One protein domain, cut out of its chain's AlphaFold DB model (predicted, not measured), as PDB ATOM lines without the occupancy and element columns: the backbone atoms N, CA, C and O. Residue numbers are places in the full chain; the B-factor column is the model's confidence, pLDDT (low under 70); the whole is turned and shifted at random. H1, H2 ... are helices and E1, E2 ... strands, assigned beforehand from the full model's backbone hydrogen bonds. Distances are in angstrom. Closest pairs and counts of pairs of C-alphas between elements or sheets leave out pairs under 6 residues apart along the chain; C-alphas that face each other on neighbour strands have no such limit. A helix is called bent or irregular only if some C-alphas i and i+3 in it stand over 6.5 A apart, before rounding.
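What this domain is: This is residues 2 to 103 of the 104 residues of an uncharacterized protein of Pontibacillus sp. HMF3514 (UniProt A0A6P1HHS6). A small three-stranded sheet, E1 E2 E5, makes the core, with H2 packed across one face and the last part of the long helix H1, residues 21 to 27, on the other, making three layers. The rest of H1 reaches away from this body as an arm, its residues 2 to 14 sticking out, while a separate hairpin of E3 and E4 is near H2. The 102 printed residues include two named helices and five named strands, in the order H1 E1 E2 H2 E3 E4 E5; the class is mixed, helices and strands. The larger sheet runs E1, E2, E5 and is mixed, and E3 and E4 are antiparallel. The whole is loose, with a radius of gyration of the C-alphas of 16.5 A, and elongated, spanning 58 by 34 by 23 A.

How they stand to each other: In the larger sheet, E2, residues 42 to 46, is the inner strand. E1, residues 33 to 35, is its antiparallel neighbour in a hairpin, with N 34 and O 43 within hydrogen-bond range at 2.9 A. E5, residues 93 to 98, is its parallel neighbour, with N 94 and O 42 at 2.8 A. H2, residues 52 to 62, is on this sheet at a height of 9.3 A and runs across the strands, at 77 degrees to E1 on the local plane; the closest C-alphas of H2 and E2 are those of Asp 52 and Ile 46, 6.4 A apart. H1, residues 2 to 28, is on the opposite face; its closest C-alpha pair with E1 is Pro 22 and Thr 34, 5.9 A. H1 has a kink of 45 degrees near residue 22 and is only just irregular, with C-alphas 19 and 22 6.8 A apart. E3, residues 76 to 81, and E4, residues 84 to 89, form an antiparallel hairpin, with N 79 and O 86 at 2.8 A; both are near H2. Every O i to N i+4 pair of H2 is within hydrogen-bond range, and 21 of 23 in H1.

Where its parts are: H1 begins at C-alpha 2, (21.456, -41.778, 33.787), and measures 36.3 A from first to last C-alpha. E1 measures 6.9 A, E2 12.4 A, H2 15.7 A, E3 17.0 A, E4 16.8 A and E5 13.6 A. E5 ends at C-alpha 98, (30.159, -0.341, 22.166).

The domain as a whole: The C-alphas farthest apart are those of Ile 2 and His 70, at 58.1 A. Without residues 2 to 14 the body spans 36 by 32 by 22 A. The link from H2 to E3 is long, and its residues 66 to 67 pair with residues 79 to 80 of E3. The printed part has no cut, and no printed residue has a pLDDT under 70.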
ATOM      1  N   ILE A   2      21.555 -42.410  35.130       75.81
ATOM      2  CA  ILE A   2      21.456 -41.778  33.787       75.81
ATOM      3  C   ILE A   2      20.304 -40.757  33.669       75.81
ATOM      4  O   ILE A   2      20.478 -39.698  33.075       75.81
ATOM      5  N   LYS A   3      19.132 -41.036  34.261       83.56
ATOM      6  CA  LYS A   3      17.991 -40.097  34.262       83.56
ATOM      7  C   LYS A   3      18.298 -38.790  35.011       83.56
ATOM      8  O   LYS A   3      17.936 -37.725  34.529       83.56
ATOM      9  N   ALA A   4      19.001 -38.878  36.142       85.75
ATOM     10  CA  ALA A   4      19.399 -37.713  36.933       85.75
ATOM     11  C   ALA A   4      20.452 -36.867  36.200       85.75
ATOM     12  O   ALA A   4      20.342 -35.647  36.176       85.75
ATOM     13  N   LEU A   5      21.411 -37.514  35.528       90.69
ATOM     14  CA  LEU A   5      22.407 -36.819  34.711       90.69
ATOM     15  C   LEU A   5      21.758 -36.063  33.541       90.69
ATOM     16  O   LEU A   5      22.032 -34.884  33.358       90.69
ATOM     17  N   LYS A   6      20.840 -36.704  32.801       91.31
ATOM     18  CA  LYS A   6      20.090 -36.048  31.712       91.31
ATOM     19  C   LYS A   6      19.291 -34.844  32.209       91.31
ATOM     20  O   LYS A   6      19.274 -33.809  31.554       91.31
ATOM     21  N   PHE A   7      18.648 -34.977  33.367       93.31
ATOM     22  CA  PHE A   7      17.894 -33.887  33.980       93.31
ATOM     23  C   PHE A   7      18.798 -32.703  34.352       93.31
ATOM     24  O   PHE A   7      18.480 -31.564  34.019       93.31
ATOM     25  N   LEU A   8      19.963 -32.973  34.949       94.62
ATOM     26  CA  LEU A   8      20.957 -31.945  35.257       94.62
ATOM     27  C   LEU A   8      21.434 -31.226  33.987       94.62
ATOM     28  O   LEU A   8      21.494 -30.000  33.964       94.62
ATOM     29  N   THR A   9      21.717 -31.967  32.912       94.69
ATOM     30  CA  THR A   9      22.122 -31.380  31.626       94.69
ATOM     31  C   THR A   9      21.066 -30.418  31.084       94.69
ATOM     32  O   THR A   9      21.411 -29.327  30.642       94.69
ATOM     33  N   VAL A  10      19.782 -30.780  31.154       95.75
ATOM     34  CA  VAL A  10      18.692 -29.896  30.713       95.75
ATOM     35  C   VAL A  10      18.650 -28.615  31.548       95.75
ATOM     36  O   VAL A  10      18.560 -27.534  30.974       95.75
ATOM     37  N   ILE A  11      18.784 -28.703  32.876       95.25
ATOM     38  CA  ILE A  11      18.817 -27.518  33.752       95.25
ATOM     39  C   ILE A  11      19.976 -26.589  33.388       95.25
ATOM     40  O   ILE A  11      19.787 -25.374  33.303       95.25
ATOM     41  N   VAL A  12      21.164 -27.147  33.145       95.88
ATOM     42  CA  VAL A  12      22.343 -26.362  32.760       95.88
ATOM     43  C   VAL A  12      22.092 -25.644  31.434       95.88
ATOM     44  O   VAL A  12      22.306 -24.439  31.348       95.88
ATOM     45  N   LEU A  13      21.569 -26.346  30.426       96.00
ATOM     46  CA  LEU A  13      21.264 -25.750  29.123       96.00
ATOM     47  C   LEU A  13      20.202 -24.649  29.217       96.00
ATOM     48  O   LEU A  13      20.364 -23.595  28.608       96.00
ATOM     49  N   VAL A  14      19.148 -24.857  30.011       95.94
ATOM     50  CA  VAL A  14      18.112 -23.839  30.246       95.94
ATOM     51  C   VAL A  14      18.711 -22.615  30.935       95.94
ATOM     52  O   VAL A  14      18.465 -21.492  30.503       95.94
ATOM     53  N   THR A  15      19.539 -22.817  31.959       93.25
ATOM     54  CA  THR A  15      20.204 -21.720  32.679       93.25
ATOM     55  C   THR A  15      21.104 -20.903  31.750       93.25
ATOM     56  O   THR A  15      21.033 -19.676  31.754       93.25
ATOM     57  N   ILE A  16      21.896 -21.570  30.903       94.62
ATOM     58  CA  ILE A  16      22.724 -20.906  29.884       94.62
ATOM     59  C   ILE A  16      21.841 -20.117  28.912       94.62
ATOM     60  O   ILE A  16      22.134 -18.960  28.619       94.62
ATOM     61  N   GLY A  17      20.735 -20.705  28.449       94.62
ATOM     62  CA  GLY A  17      19.784 -20.032  27.565       94.62
ATOM     63  C   GLY A  17      19.195 -18.762  28.181       94.62
ATOM     64  O   GLY A  17      19.159 -17.725  27.523       94.62
ATOM     65  N   LEU A  18      18.800 -18.806  29.457       93.69
ATOM     66  CA  LEU A  18      18.288 -17.639  30.185       93.69
ATOM     67  C   LEU A  18      19.345 -16.539  30.342       93.69
ATOM     68  O   LEU A  18      19.009 -15.359  30.256       93.69
ATOM     69  N   TYR A  19      20.609 -16.916  30.543       91.31
ATOM     70  CA  TYR A  19      21.717 -15.967  30.645       91.31
ATOM     71  C   TYR A  19      22.051 -15.311  29.297       91.31
ATOM     72  O   TYR A  19      22.276 -14.104  29.228       91.31
ATOM     73  N   LEU A  20      22.045 -16.087  28.208       93.50
ATOM     74  CA  LEU A  20      22.377 -15.597  26.867       93.50
ATOM     75  C   LEU A  20      21.222 -14.862  26.184       93.50
ATOM     76  O   LEU A  20      21.475 -14.030  25.316       93.50
ATOM     77  N   TYR A  21      19.971 -15.134  26.557       95.44
ATOM     78  CA  TYR A  21      18.799 -14.541  25.909       95.44
ATOM     79  C   TYR A  21      18.834 -12.998  25.857       95.44
ATOM     80  O   TYR A  21      18.668 -12.452  24.763       95.44
ATOM     81  N   PRO A  22      19.103 -12.268  26.961       95.00
ATOM     82  CA  PRO A  22      19.229 -10.813  26.918       95.00
ATOM     83  C   PRO A  22      20.333 -10.347  25.956       95.00
ATOM     84  O   PRO A  22      20.115  -9.443  25.151       95.00
ATOM     85  N   ILE A  23      21.499 -11.000  25.972       93.75
ATOM     86  CA  ILE A  23      22.614 -10.667  25.072       93.75
ATOM     87  C   ILE A  23      22.198 -10.887  23.611       93.75
ATOM     88  O   ILE A  23      22.388 -10.007  22.774       93.75
ATOM     89  N   GLY A  24      21.560 -12.021  23.311       94.38
ATOM     90  CA  GLY A  24      21.021 -12.319  21.985       94.38
ATOM     91  C   GLY A  24      20.015 -11.268  21.518       94.38
ATOM     92  O   GLY A  24      20.085 -10.827  20.375       94.38
ATOM     93  N   LYS A  25      19.133 -10.791  22.405       95.12
ATOM     94  CA  LYS A  25      18.192  -9.706  22.093       95.12
ATOM     95  C   LYS A  25      18.911  -8.412  21.696       95.12
ATOM     96  O   LYS A  25      18.478  -7.768  20.745       95.12
ATOM     97  N   LEU A  26      20.002  -8.042  22.373       95.06
ATOM     98  CA  LEU A  26      20.785  -6.849  22.018       95.06
ATOM     99  C   LEU A  26      21.429  -6.966  20.628       95.06
ATOM    100  O   LEU A  26      21.469  -5.979  19.892       95.06
ATOM    101  N   VAL A  27      21.913  -8.159  20.267       93.88
ATOM    102  CA  VAL A  27      22.597  -8.420  18.988       93.88
ATOM    103  C   VAL A  27      21.617  -8.548  17.821       93.88
ATOM    104  O   VAL A  27      21.882  -8.042  16.737       93.88
ATOM    105  N   LEU A  28      20.491  -9.231  18.030       94.19
ATOM    106  CA  LEU A  28      19.571  -9.631  16.959       94.19
ATOM    107  C   LEU A  28      18.434  -8.632  16.712       94.19
ATOM    108  O   LEU A  28      17.641  -8.830  15.795       94.19
ATOM    109  N   THR A  29      18.310  -7.592  17.539       93.94
ATOM    110  CA  THR A  29      17.242  -6.589  17.428       93.94
ATOM    111  C   THR A  29      17.794  -5.174  17.568       93.94
ATOM    112  O   THR A  29      18.908  -4.973  18.051       93.94
ATOM    113  N   ASP A  30      16.984  -4.169  17.245       91.75
ATOM    114  CA  ASP A  30      17.332  -2.756  17.444       91.75
ATOM    115  C   ASP A  30      17.286  -2.313  18.920       91.75
ATOM    116  O   ASP A  30      17.546  -1.153  19.236       91.75
ATOM    117  N   ALA A  31      16.992  -3.223  19.857       94.19
ATOM    118  CA  ALA A  31      16.931  -2.901  21.278       94.19
ATOM    119  C   ALA A  31      18.293  -2.435  21.812       94.19
ATOM    120  O   ALA A  31      19.260  -3.195  21.810       94.19
ATOM    121  N   GLN A  32      18.351  -1.202  22.324       96.19
ATOM    122  CA  GLN A  32      19.534  -0.663  23.009       96.19
ATOM    123  C   GLN A  32      19.673  -1.157  24.454       96.19
ATOM    124  O   GLN A  32      20.775  -1.202  24.992       96.19
ATOM    125  N   VAL A  33      18.555  -1.535  25.082       97.00
ATOM    126  CA  VAL A  33      18.491  -1.955  26.484       97.00
ATOM    127  C   VAL A  33      17.714  -3.255  26.592       97.00
ATOM    128  O   VAL A  33      16.659  -3.437  25.981       97.00
ATOM    129  N   THR A  34      18.207  -4.153  27.431       96.69
ATOM    130  CA  THR A  34      17.463  -5.314  27.906       96.69
ATOM    131  C   THR A  34      17.704  -5.490  29.398       96.69
ATOM    132  O   THR A  34      18.731  -5.070  29.923       96.69
ATOM    133  N   GLN A  35      16.768  -6.126  30.091       95.19
ATOM    134  CA  GLN A  35      16.961  -6.511  31.484       95.19
ATOM    135  C   GLN A  35      17.480  -7.951  31.549       95.19
ATOM    136  O   GLN A  35      17.101  -8.784  30.717       95.19
ATOM    137  N   SER A  36      18.343  -8.239  32.520       93.75
ATOM    138  CA  SER A  36      18.692  -9.616  32.857       93.75
ATOM    139  C   SER A  36      17.462 -10.360  33.384       93.75
ATOM    140  O   SER A  36      16.609  -9.791  34.064       93.75
ATOM    141  N   LEU A  37      17.361 -11.647  33.048       93.06
ATOM    142  CA  LEU A  37      16.294 -12.521  33.544       93.06
ATOM    143  C   LEU A  37      16.613 -13.129  34.916       93.06
ATOM    144  O   LEU A  37      15.736 -13.729  35.531       93.06
ATOM    145  N   LEU A  38      17.862 -13.015  35.377       90.88
ATOM    146  CA  LEU A  38      18.361 -13.709  36.571       90.88
ATOM    147  C   LEU A  38      18.775 -12.752  37.690       90.88
ATOM    148  O   LEU A  38      18.751 -13.132  38.858       90.88
ATOM    149  N   VAL A  39      19.164 -11.526  37.341       91.12
ATOM    150  CA  VAL A  39      19.635 -10.508  38.286       91.12
ATOM    151  C   VAL A  39      19.008  -9.157  37.965       91.12
ATOM    152  O   VAL A  39      18.569  -8.914  36.843       91.12
ATOM    153  N   ASP A  40      18.957  -8.262  38.951       92.06
ATOM    154  CA  ASP A  40      18.439  -6.905  38.760       92.06
ATOM    155  C   ASP A  40      19.500  -6.017  38.092       92.06
ATOM    156  O   ASP A  40      20.123  -5.165  38.722       92.06
ATOM    157  N   GLU A  41      19.754  -6.288  36.812       95.31
ATOM    158  CA  GLU A  41      20.715  -5.574  35.974       95.31
ATOM    159  C   GLU A  41      20.122  -5.256  34.598       95.31
ATOM    160  O   GLU A  41      19.302  -6.003  34.054       95.31
ATOM    161  N   TYR A  42      20.580  -4.151  34.017       96.69
ATOM    162  CA  TYR A  42      20.306  -3.746  32.646       96.69
ATOM    163  C   TYR A  42      21.547  -3.971  31.804       96.69
ATOM    164  O   TYR A  42      22.624  -3.484  32.135       96.69
ATOM    165  N   TYR A  43      21.386  -4.674  30.696       97.19
ATOM    166  CA  TYR A  43      22.419  -4.827  29.687       97.19
ATOM    167  C   TYR A  43      22.153  -3.838  28.570       97.19
ATOM    168  O   TYR A  43      21.024  -3.745  28.074       97.19
ATOM    169  N   VAL A  44      23.188  -3.101  28.183       97.56
ATOM    170  CA  VAL A  44      23.077  -2.056  27.169       97.56
ATOM    171  C   VAL A  44      24.063  -2.248  26.031       97.56
ATOM    172  O   VAL A  44      25.176  -2.748  26.222       97.56
ATOM    173  N   LYS A  45      23.634  -1.829  24.841       96.69
ATOM    174  CA  LYS A  45      24.518  -1.507  23.723       96.69
ATOM    175  C   LYS A  45      24.482  -0.002  23.500       96.69
ATOM    176  O   LYS A  45      23.395   0.577  23.480       96.69
ATOM    177  N   ILE A  46      25.654   0.597  23.355       96.50
ATOM    178  CA  ILE A  46      25.819   2.044  23.219       96.50
ATOM    179  C   ILE A  46      26.712   2.384  22.029       96.50
ATOM    180  O   ILE A  46      27.495   1.546  21.571       96.50
ATOM    181  N   SER A  47      26.613   3.618  21.554       94.94
ATOM    182  CA  SER A  47      27.647   4.245  20.731       94.94
ATOM    183  C   SER A  47      28.759   4.844  21.596       94.94
ATOM    184  O   SER A  47      28.572   5.078  22.790       94.94
ATOM    185  N   SER A  48      29.941   5.070  21.021       90.94
ATOM    186  CA  SER A  48      31.110   5.599  21.750       90.94
ATOM    187  C   SER A  48      30.914   6.988  22.374       90.94
ATOM    188  O   SER A  48      31.644   7.348  23.298       90.94
ATOM    189  N   ASP A  49      29.940   7.763  21.906       93.31
ATOM    190  CA  ASP A  49      29.558   9.075  22.431       93.31
ATOM    191  C   ASP A  49      28.385   9.025  23.428       93.31
ATOM    192  O   ASP A  49      28.055  10.032  24.064       93.31
ATOM    193  N   GLU A  50      27.763   7.860  23.606       93.50
ATOM    194  CA  GLU A  50      26.651   7.669  24.527       93.50
ATOM    195  C   GLU A  50      27.135   7.309  25.939       93.50
ATOM    196  O   GLU A  50      28.136   6.627  26.155       93.50
ATOM    197  N   PHE A  51      26.363   7.734  26.942       93.56
ATOM    198  CA  PHE A  51      26.550   7.296  28.323       93.56
ATOM    199  C   PHE A  51      25.545   6.191  28.648       93.56
ATOM    200  O   PHE A  51      24.333   6.395  28.531       93.56
ATOM    201  N   ASP A  52      26.039   5.045  29.102       94.38
ATOM    202  CA  ASP A  52      25.265   3.831  29.389       94.38
ATOM    203  C   ASP A  52      24.003   4.069  30.231       94.38
ATOM    204  O   ASP A  52      22.900   3.648  29.872       94.38
ATOM    205  N   PHE A  53      24.125   4.822  31.319       95.12
ATOM    206  CA  PHE A  53      22.998   5.116  32.185       95.12
ATOM    207  C   PHE A  53      21.976   6.037  31.511       95.12
ATOM    208  O   PHE A  53      20.784   5.936  31.794       95.12
ATOM    209  N   ASN A  54      22.405   6.937  30.619       95.19
ATOM    210  CA  ASN A  54      21.468   7.789  29.883       95.19
ATOM    211  C   ASN A  54      20.599   6.941  28.948       95.19
ATOM    212  O   ASN A  54      19.388   7.145  28.910       95.19
ATOM    213  N   VAL A  55      21.188   5.931  28.303       96.25
ATOM    214  CA  VAL A  55      20.459   4.974  27.461       96.25
ATOM    215  C   VAL A  55      19.418   4.199  28.285       96.25
ATOM    216  O   VAL A  55      18.254   4.109  27.887       96.25
ATOM    217  N   VAL A  56      19.771   3.726  29.490       96.94
ATOM    218  CA  VAL A  56      18.799   3.100  30.415       96.94
ATOM    219  C   VAL A  56      17.724   4.085  30.871       96.94
ATOM    220  O   VAL A  56      16.540   3.744  30.891       96.94
ATOM    221  N   ARG A  57      18.104   5.315  31.227       95.88
ATOM    222  CA  ARG A  57      17.165   6.360  31.654       95.88
ATOM    223  C   ARG A  57      16.134   6.636  30.561       95.88
ATOM    224  O   ARG A  57      14.946   6.736  30.862       95.88
ATOM    225  N   ASP A  58      16.563   6.752  29.312       96.19
ATOM    226  CA  ASP A  58      15.673   7.042  28.193       96.19
ATOM    227  C   ASP A  58      14.804   5.840  27.818       96.19
ATOM    228  O   ASP A  58      13.620   6.017  27.527       96.19
ATOM    229  N   TYR A  59      15.331   4.618  27.931       96.19
ATOM    230  CA  TYR A  59      14.524   3.398  27.867       96.19
ATOM    231  C   TYR A  59      13.406   3.397  28.919       96.19
ATOM    232  O   TYR A  59      12.240   3.197  28.587       96.19
ATOM    233  N   LEU A  60      13.721   3.698  30.181       96.38
ATOM    234  CA  LEU A  60      12.724   3.738  31.252       96.38
ATOM    235  C   LEU A  60      11.662   4.814  31.008       96.38
ATOM    236  O   LEU A  60      10.479   4.546  31.208       96.38
ATOM    237  N   LYS A  61      12.052   5.994  30.516       96.62
ATOM    238  CA  LYS A  61      11.094   7.037  30.120       96.62
ATOM    239  C   LYS A  61      10.149   6.565  29.015       96.62
ATOM    240  O   LYS A  61       8.951   6.809  29.121       96.62
ATOM    241  N   LYS A  62      10.666   5.883  27.984       96.19
ATOM    242  CA  LYS A  62       9.850   5.295  26.901       96.19
ATOM    243  C   LYS A  62       8.861   4.258  27.443       96.19
ATOM    244  O   LYS A  62       7.716   4.229  27.015       96.19
ATOM    245  N   GLU A  63       9.271   3.498  28.454       95.12
ATOM    246  CA  GLU A  63       8.428   2.552  29.198       95.12
ATOM    247  C   GLU A  63       7.479   3.225  30.218       95.12
ATOM    248  O   GLU A  63       6.838   2.546  31.024       95.12
ATOM    249  N   GLY A  64       7.388   4.559  30.230       97.06
ATOM    250  CA  GLY A  64       6.470   5.323  31.080       97.06
ATOM    251  C   GLY A  64       6.968   5.601  32.500       97.06
ATOM    252  O   GLY A  64       6.207   6.104  33.323       97.06
ATOM    253  N   TRP A  65       8.228   5.296  32.816       97.75
ATOM    254  CA  TRP A  65       8.817   5.620  34.113       97.75
ATOM    255  C   TRP A  65       9.267   7.080  34.181       97.75
ATOM    256  O   TRP A  65       9.901   7.606  33.267       97.75
ATOM    257  N   LYS A  66       9.006   7.731  35.314       97.19
ATOM    258  CA  LYS A  66       9.421   9.110  35.591       97.19
ATOM    259  C   LYS A  66      10.504   9.123  36.657       97.19
ATOM    260  O   LYS A  66      10.330   8.544  37.722       97.19
ATOM    261  N   GLU A  67      11.624   9.782  36.379       96.19
ATOM    262  CA  GLU A  67      12.707   9.927  37.357       96.19
ATOM    263  C   GLU A  67      12.325  10.938  38.449       96.19
ATOM    264  O   GLU A  67      12.019  12.099  38.164       96.19
ATOM    265  N   ILE A  68      12.409  10.518  39.711       96.00
ATOM    266  CA  ILE A  68      12.191  11.363  40.883       96.00
ATOM    267  C   ILE A  68      13.530  11.995  41.283       96.00
ATOM    268  O   ILE A  68      14.233  11.527  42.180       96.00
ATOM    269  N   LYS A  69      13.896  13.091  40.609       91.19
ATOM    270  CA  LYS A  69      15.220  13.730  40.748       91.19
ATOM    271  C   LYS A  69      15.596  14.114  42.187       91.19
ATOM    272  O   LYS A  69      16.766  14.031  42.542       91.19
ATOM    273  N   HIS A  70      14.629  14.512  43.015       91.06
ATOM    274  CA  HIS A  70      14.878  14.921  44.405       91.06
ATOM    275  C   HIS A  70      15.184  13.746  45.352       91.06
ATOM    276  O   HIS A  70      15.605  13.975  46.479       91.06
ATOM    277  N   GLN A  71      14.993  12.499  44.907       88.94
ATOM    278  CA  GLN A  71      15.364  11.290  45.655       88.94
ATOM    279  C   GLN A  71      16.681  10.676  45.162       88.94
ATOM    280  O   GLN A  71      17.041   9.568  45.562       88.94
ATOM    281  N   ARG A  72      17.414  11.373  44.285       88.00
ATOM    282  CA  ARG A  72      18.731  10.929  43.833       88.00
ATOM    283  C   ARG A  72      19.725  10.990  44.991       88.00
ATOM    284  O   ARG A  72      19.916  12.041  45.596       88.00
ATOM    285  N   MET A  73      20.411   9.878  45.243       89.81
ATOM    286  CA  MET A  73      21.464   9.788  46.259       89.81
ATOM    287  C   MET A  73      22.737   9.234  45.616       89.81
ATOM    288  O   MET A  73      22.880   8.030  45.412       89.81
ATOM    289  N   GLY A  74      23.659  10.123  45.237       88.69
ATOM    290  CA  GLY A  74      24.887   9.744  44.531       88.69
ATOM    291  C   GLY A  74      24.599   9.026  43.204       88.69
ATOM    292  O   GLY A  74      24.052   9.623  42.271       88.69
ATOM    293  N   GLY A  75      24.984   7.746  43.132       90.31
ATOM    294  CA  GLY A  75      24.754   6.855  41.988       90.31
ATOM    295  C   GLY A  75      23.415   6.108  42.003       90.31
ATOM    296  O   GLY A  75      23.192   5.298  41.110       90.31
ATOM    297  N   LEU A  76      22.555   6.346  43.002       94.31
ATOM    298  CA  LEU A  76      21.200   5.801  43.089       94.31
ATOM    299  C   LEU A  76      20.198   6.743  42.415       94.31
ATOM    300  O   LEU A  76      20.077   7.911  42.794       94.31
ATOM    301  N   TYR A  77      19.423   6.195  41.489       95.62
ATOM    302  CA  TYR A  77      18.356   6.871  40.767       95.62
ATOM    303  C   TYR A  77      17.024   6.202  41.077       95.62
ATOM    304  O   TYR A  77      16.922   4.974  41.138       95.62
ATOM    305  N   VAL A  78      15.996   7.020  41.272       96.75
ATOM    306  CA  VAL A  78      14.660   6.557  41.644       96.75
ATOM    307  C   VAL A  78      13.690   6.901  40.528       96.75
ATOM    308  O   VAL A  78      13.659   8.032  40.049       96.75
ATOM    309  N   PHE A  79      12.897   5.918  40.125       97.00
ATOM    310  CA  PHE A  79      11.903   6.022  39.073       97.00
ATOM    311  C   PHE A  79      10.534   5.589  39.593       97.00
ATOM    312  O   PHE A  79      10.439   4.642  40.373       97.00
ATOM    313  N   GLU A  80       9.474   6.235  39.121       97.56
ATOM    314  CA  GLU A  80       8.089   5.903  39.448       97.56
ATOM    315  C   GLU A  80       7.270   5.633  38.186       97.56
ATOM    316  O   GLU A  80       7.398   6.344  37.187       97.56
ATOM    317  N   ARG A  81       6.404   4.620  38.248       97.50
ATOM    318  CA  ARG A  81       5.343   4.378  37.269       97.50
ATOM    319  C   ARG A  81       4.133   3.779  37.976       97.50
ATOM    320  O   ARG A  81       4.266   2.735  38.610       97.50
ATOM    321  N   ASP A  82       2.974   4.425  37.875       96.44
ATOM    322  CA  ASP A  82       1.704   3.959  38.457       96.44
ATOM    323  C   ASP A  82       1.817   3.577  39.948       96.44
ATOM    324  O   ASP A  82       1.407   2.493  40.368       96.44
ATOM    325  N   GLY A  83       2.470   4.431  40.748       95.12
ATOM    326  CA  GLY A  83       2.714   4.201  42.178       95.12
ATOM    327  C   GLY A  83       3.780   3.144  42.503       95.12
ATOM    328  O   GLY A  83       4.100   2.932  43.672       95.12
ATOM    329  N   LYS A  84       4.369   2.476  41.500       96.88
ATOM    330  CA  LYS A  84       5.492   1.547  41.691       96.88
ATOM    331  C   LYS A  84       6.809   2.303  41.650       96.88
ATOM    332  O   LYS A  84       7.070   3.041  40.704       96.88
ATOM    333  N   ILE A  85       7.666   2.043  42.634       96.31
ATOM    334  CA  ILE A  85       9.010   2.619  42.721       96.31
ATOM    335  C   ILE A  85      10.044   1.610  42.235       96.31
ATOM    336  O   ILE A  85      10.083   0.469  42.695       96.31
ATOM    337  N   LYS A  86      10.924   2.058  41.343       94.94
ATOM    338  CA  LYS A  86      12.108   1.336  40.891       94.94
ATOM    339  C   LYS A  86      13.352   2.125  41.282       94.94
ATOM    340  O   LYS A  86      13.422   3.333  41.078       94.94
ATOM    341  N   ARG A  87      14.326   1.436  41.865       95.31
ATOM    342  CA  ARG A  87      15.600   2.001  42.314       95.31
ATOM    343  C   ARG A  87      16.706   1.363  41.494       95.31
ATOM    344  O   ARG A  87      16.759   0.144  41.434       95.31
ATOM    345  N   ILE A  88      17.525   2.180  40.845       95.19
ATOM    346  CA  ILE A  88      18.610   1.708  39.984       95.19
ATOM    347  C   ILE A  88      19.888   2.412  40.401       95.19
ATOM    348  O   ILE A  88      19.952   3.640  40.441       95.19
ATOM    349  N   ILE A  89      20.906   1.626  40.706       94.56
ATOM    350  CA  ILE A  89      22.262   2.089  40.968       94.56
ATOM    351  C   ILE A  89      23.043   2.002  39.652       94.56
ATOM    352  O   ILE A  89      22.877   1.026  38.927       94.56
ATOM    353  N   ASN A  90      23.923   2.966  39.354       90.44
ATOM    354  CA  ASN A  90      24.811   2.923  38.171       90.44
ATOM    355  C   ASN A  90      25.482   1.547  37.992       90.44
ATOM    356  O   ASN A  90      25.429   0.962  36.920       90.44
ATOM    357  N   THR A  91      25.996   1.012  39.103       93.12
ATOM    358  CA  THR A  91      26.077  -0.413  39.475       93.12
ATOM    359  C   THR A  91      25.548  -1.474  38.511       93.12
ATOM    360  O   THR A  91      26.244  -2.378  38.043       93.12
ATOM    361  N   GLN A  92      24.236  -1.377  38.335       95.94
ATOM    362  CA  GLN A  92      23.348  -2.364  37.750       95.94
ATOM    363  C   GLN A  92      23.242  -2.207  36.233       95.94
ATOM    364  O   GLN A  92      22.595  -3.021  35.587       95.94
ATOM    365  N   VAL A  93      23.851  -1.174  35.651       96.69
ATOM    366  CA  VAL A  93      23.941  -0.997  34.202       96.69
ATOM    367  C   VAL A  93      25.255  -1.604  33.723       96.69
ATOM    368  O   VAL A  93      26.326  -1.237  34.198       96.69
ATOM    369  N   LYS A  94      25.170  -2.574  32.812       95.69
ATOM    370  CA  LYS A  94      26.316  -3.253  32.203       95.69
ATOM    371  C   LYS A  94      26.342  -2.971  30.711       95.69
ATOM    372  O   LYS A  94      25.452  -3.392  29.971       95.69
ATOM    373  N   THR A  95      27.389  -2.298  30.264       96.69
ATOM    374  CA  THR A  95      27.651  -2.100  28.839       96.69
ATOM    375  C   THR A  95      28.221  -3.376  28.248       96.69
ATOM    376  O   THR A  95      29.351  -3.747  28.553       96.69
ATOM    377  N   ILE A  96      27.424  -4.048  27.418       96.25
ATOM    378  CA  ILE A  96      27.818  -5.284  26.734       96.25
ATOM    379  C   ILE A  96      28.434  -4.971  25.375       96.25
ATOM    380  O   ILE A  96      29.370  -5.651  24.970       96.25
ATOM    381  N   PHE A  97      27.944  -3.942  24.679       96.56
ATOM    382  CA  PHE A  97      28.459  -3.564  23.366       96.56
ATOM    383  C   PHE A  97      28.721  -2.063  23.254       96.56
ATOM    384  O   PHE A  97      27.908  -1.263  23.719       96.56
ATOM    385  N   ILE A  98      29.814  -1.706  22.579       96.31
ATOM    386  CA  ILE A  98      30.159  -0.341  22.166       96.31
ATOM    387  C   ILE A  98      30.377  -0.357  20.653       96.31
ATOM    388  O   ILE A  98      31.166  -1.162  20.153       96.31
ATOM    389  N   ASP A  99      29.647   0.480  19.915       94.19
ATOM    390  CA  ASP A  99      29.704   0.561  18.445       94.19
ATOM    391  C   ASP A  99      29.546  -0.816  17.763       94.19
ATOM    392  O   ASP A  99      30.252  -1.178  16.820       94.19
ATOM    393  N   GLY A 100      28.636  -1.635  18.301       90.62
ATOM    394  CA  GLY A 100      28.351  -2.987  17.810       90.62
ATOM    395  C   GLY A 100      29.419  -4.042  18.131       90.62
ATOM    396  O   GLY A 100      29.238  -5.208  17.785       90.62
ATOM    397  N   LYS A 101      30.510  -3.677  18.812       93.00
ATOM    398  CA  LYS A 101      31.553  -4.606  19.267       93.00
ATOM    399  C   LYS A 101      31.350  -4.957  20.728       93.00
ATOM    400  O   LYS A 101      30.886  -4.128  21.501       93.00
ATOM    401  N   LEU A 102      31.702  -6.184  21.104       93.06
ATOM    402  CA  LEU A 102      31.669  -6.608  22.501       93.06
ATOM    403  C   LEU A 102      32.609  -5.718  23.328       93.06
ATOM    404  O   LEU A 102      33.758  -5.506  22.941       93.06
ATOM    405  N   ASN A 103      32.104  -5.204  24.444       92.62
ATOM    406  CA  ASN A 103      32.867  -4.446  25.422       92.62
ATOM    407  C   ASN A 103      33.628  -5.437  26.314       92.62
ATOM    408  O   ASN A 103      33.009  -6.123  27.131       92.62
TER     409      ASN A 103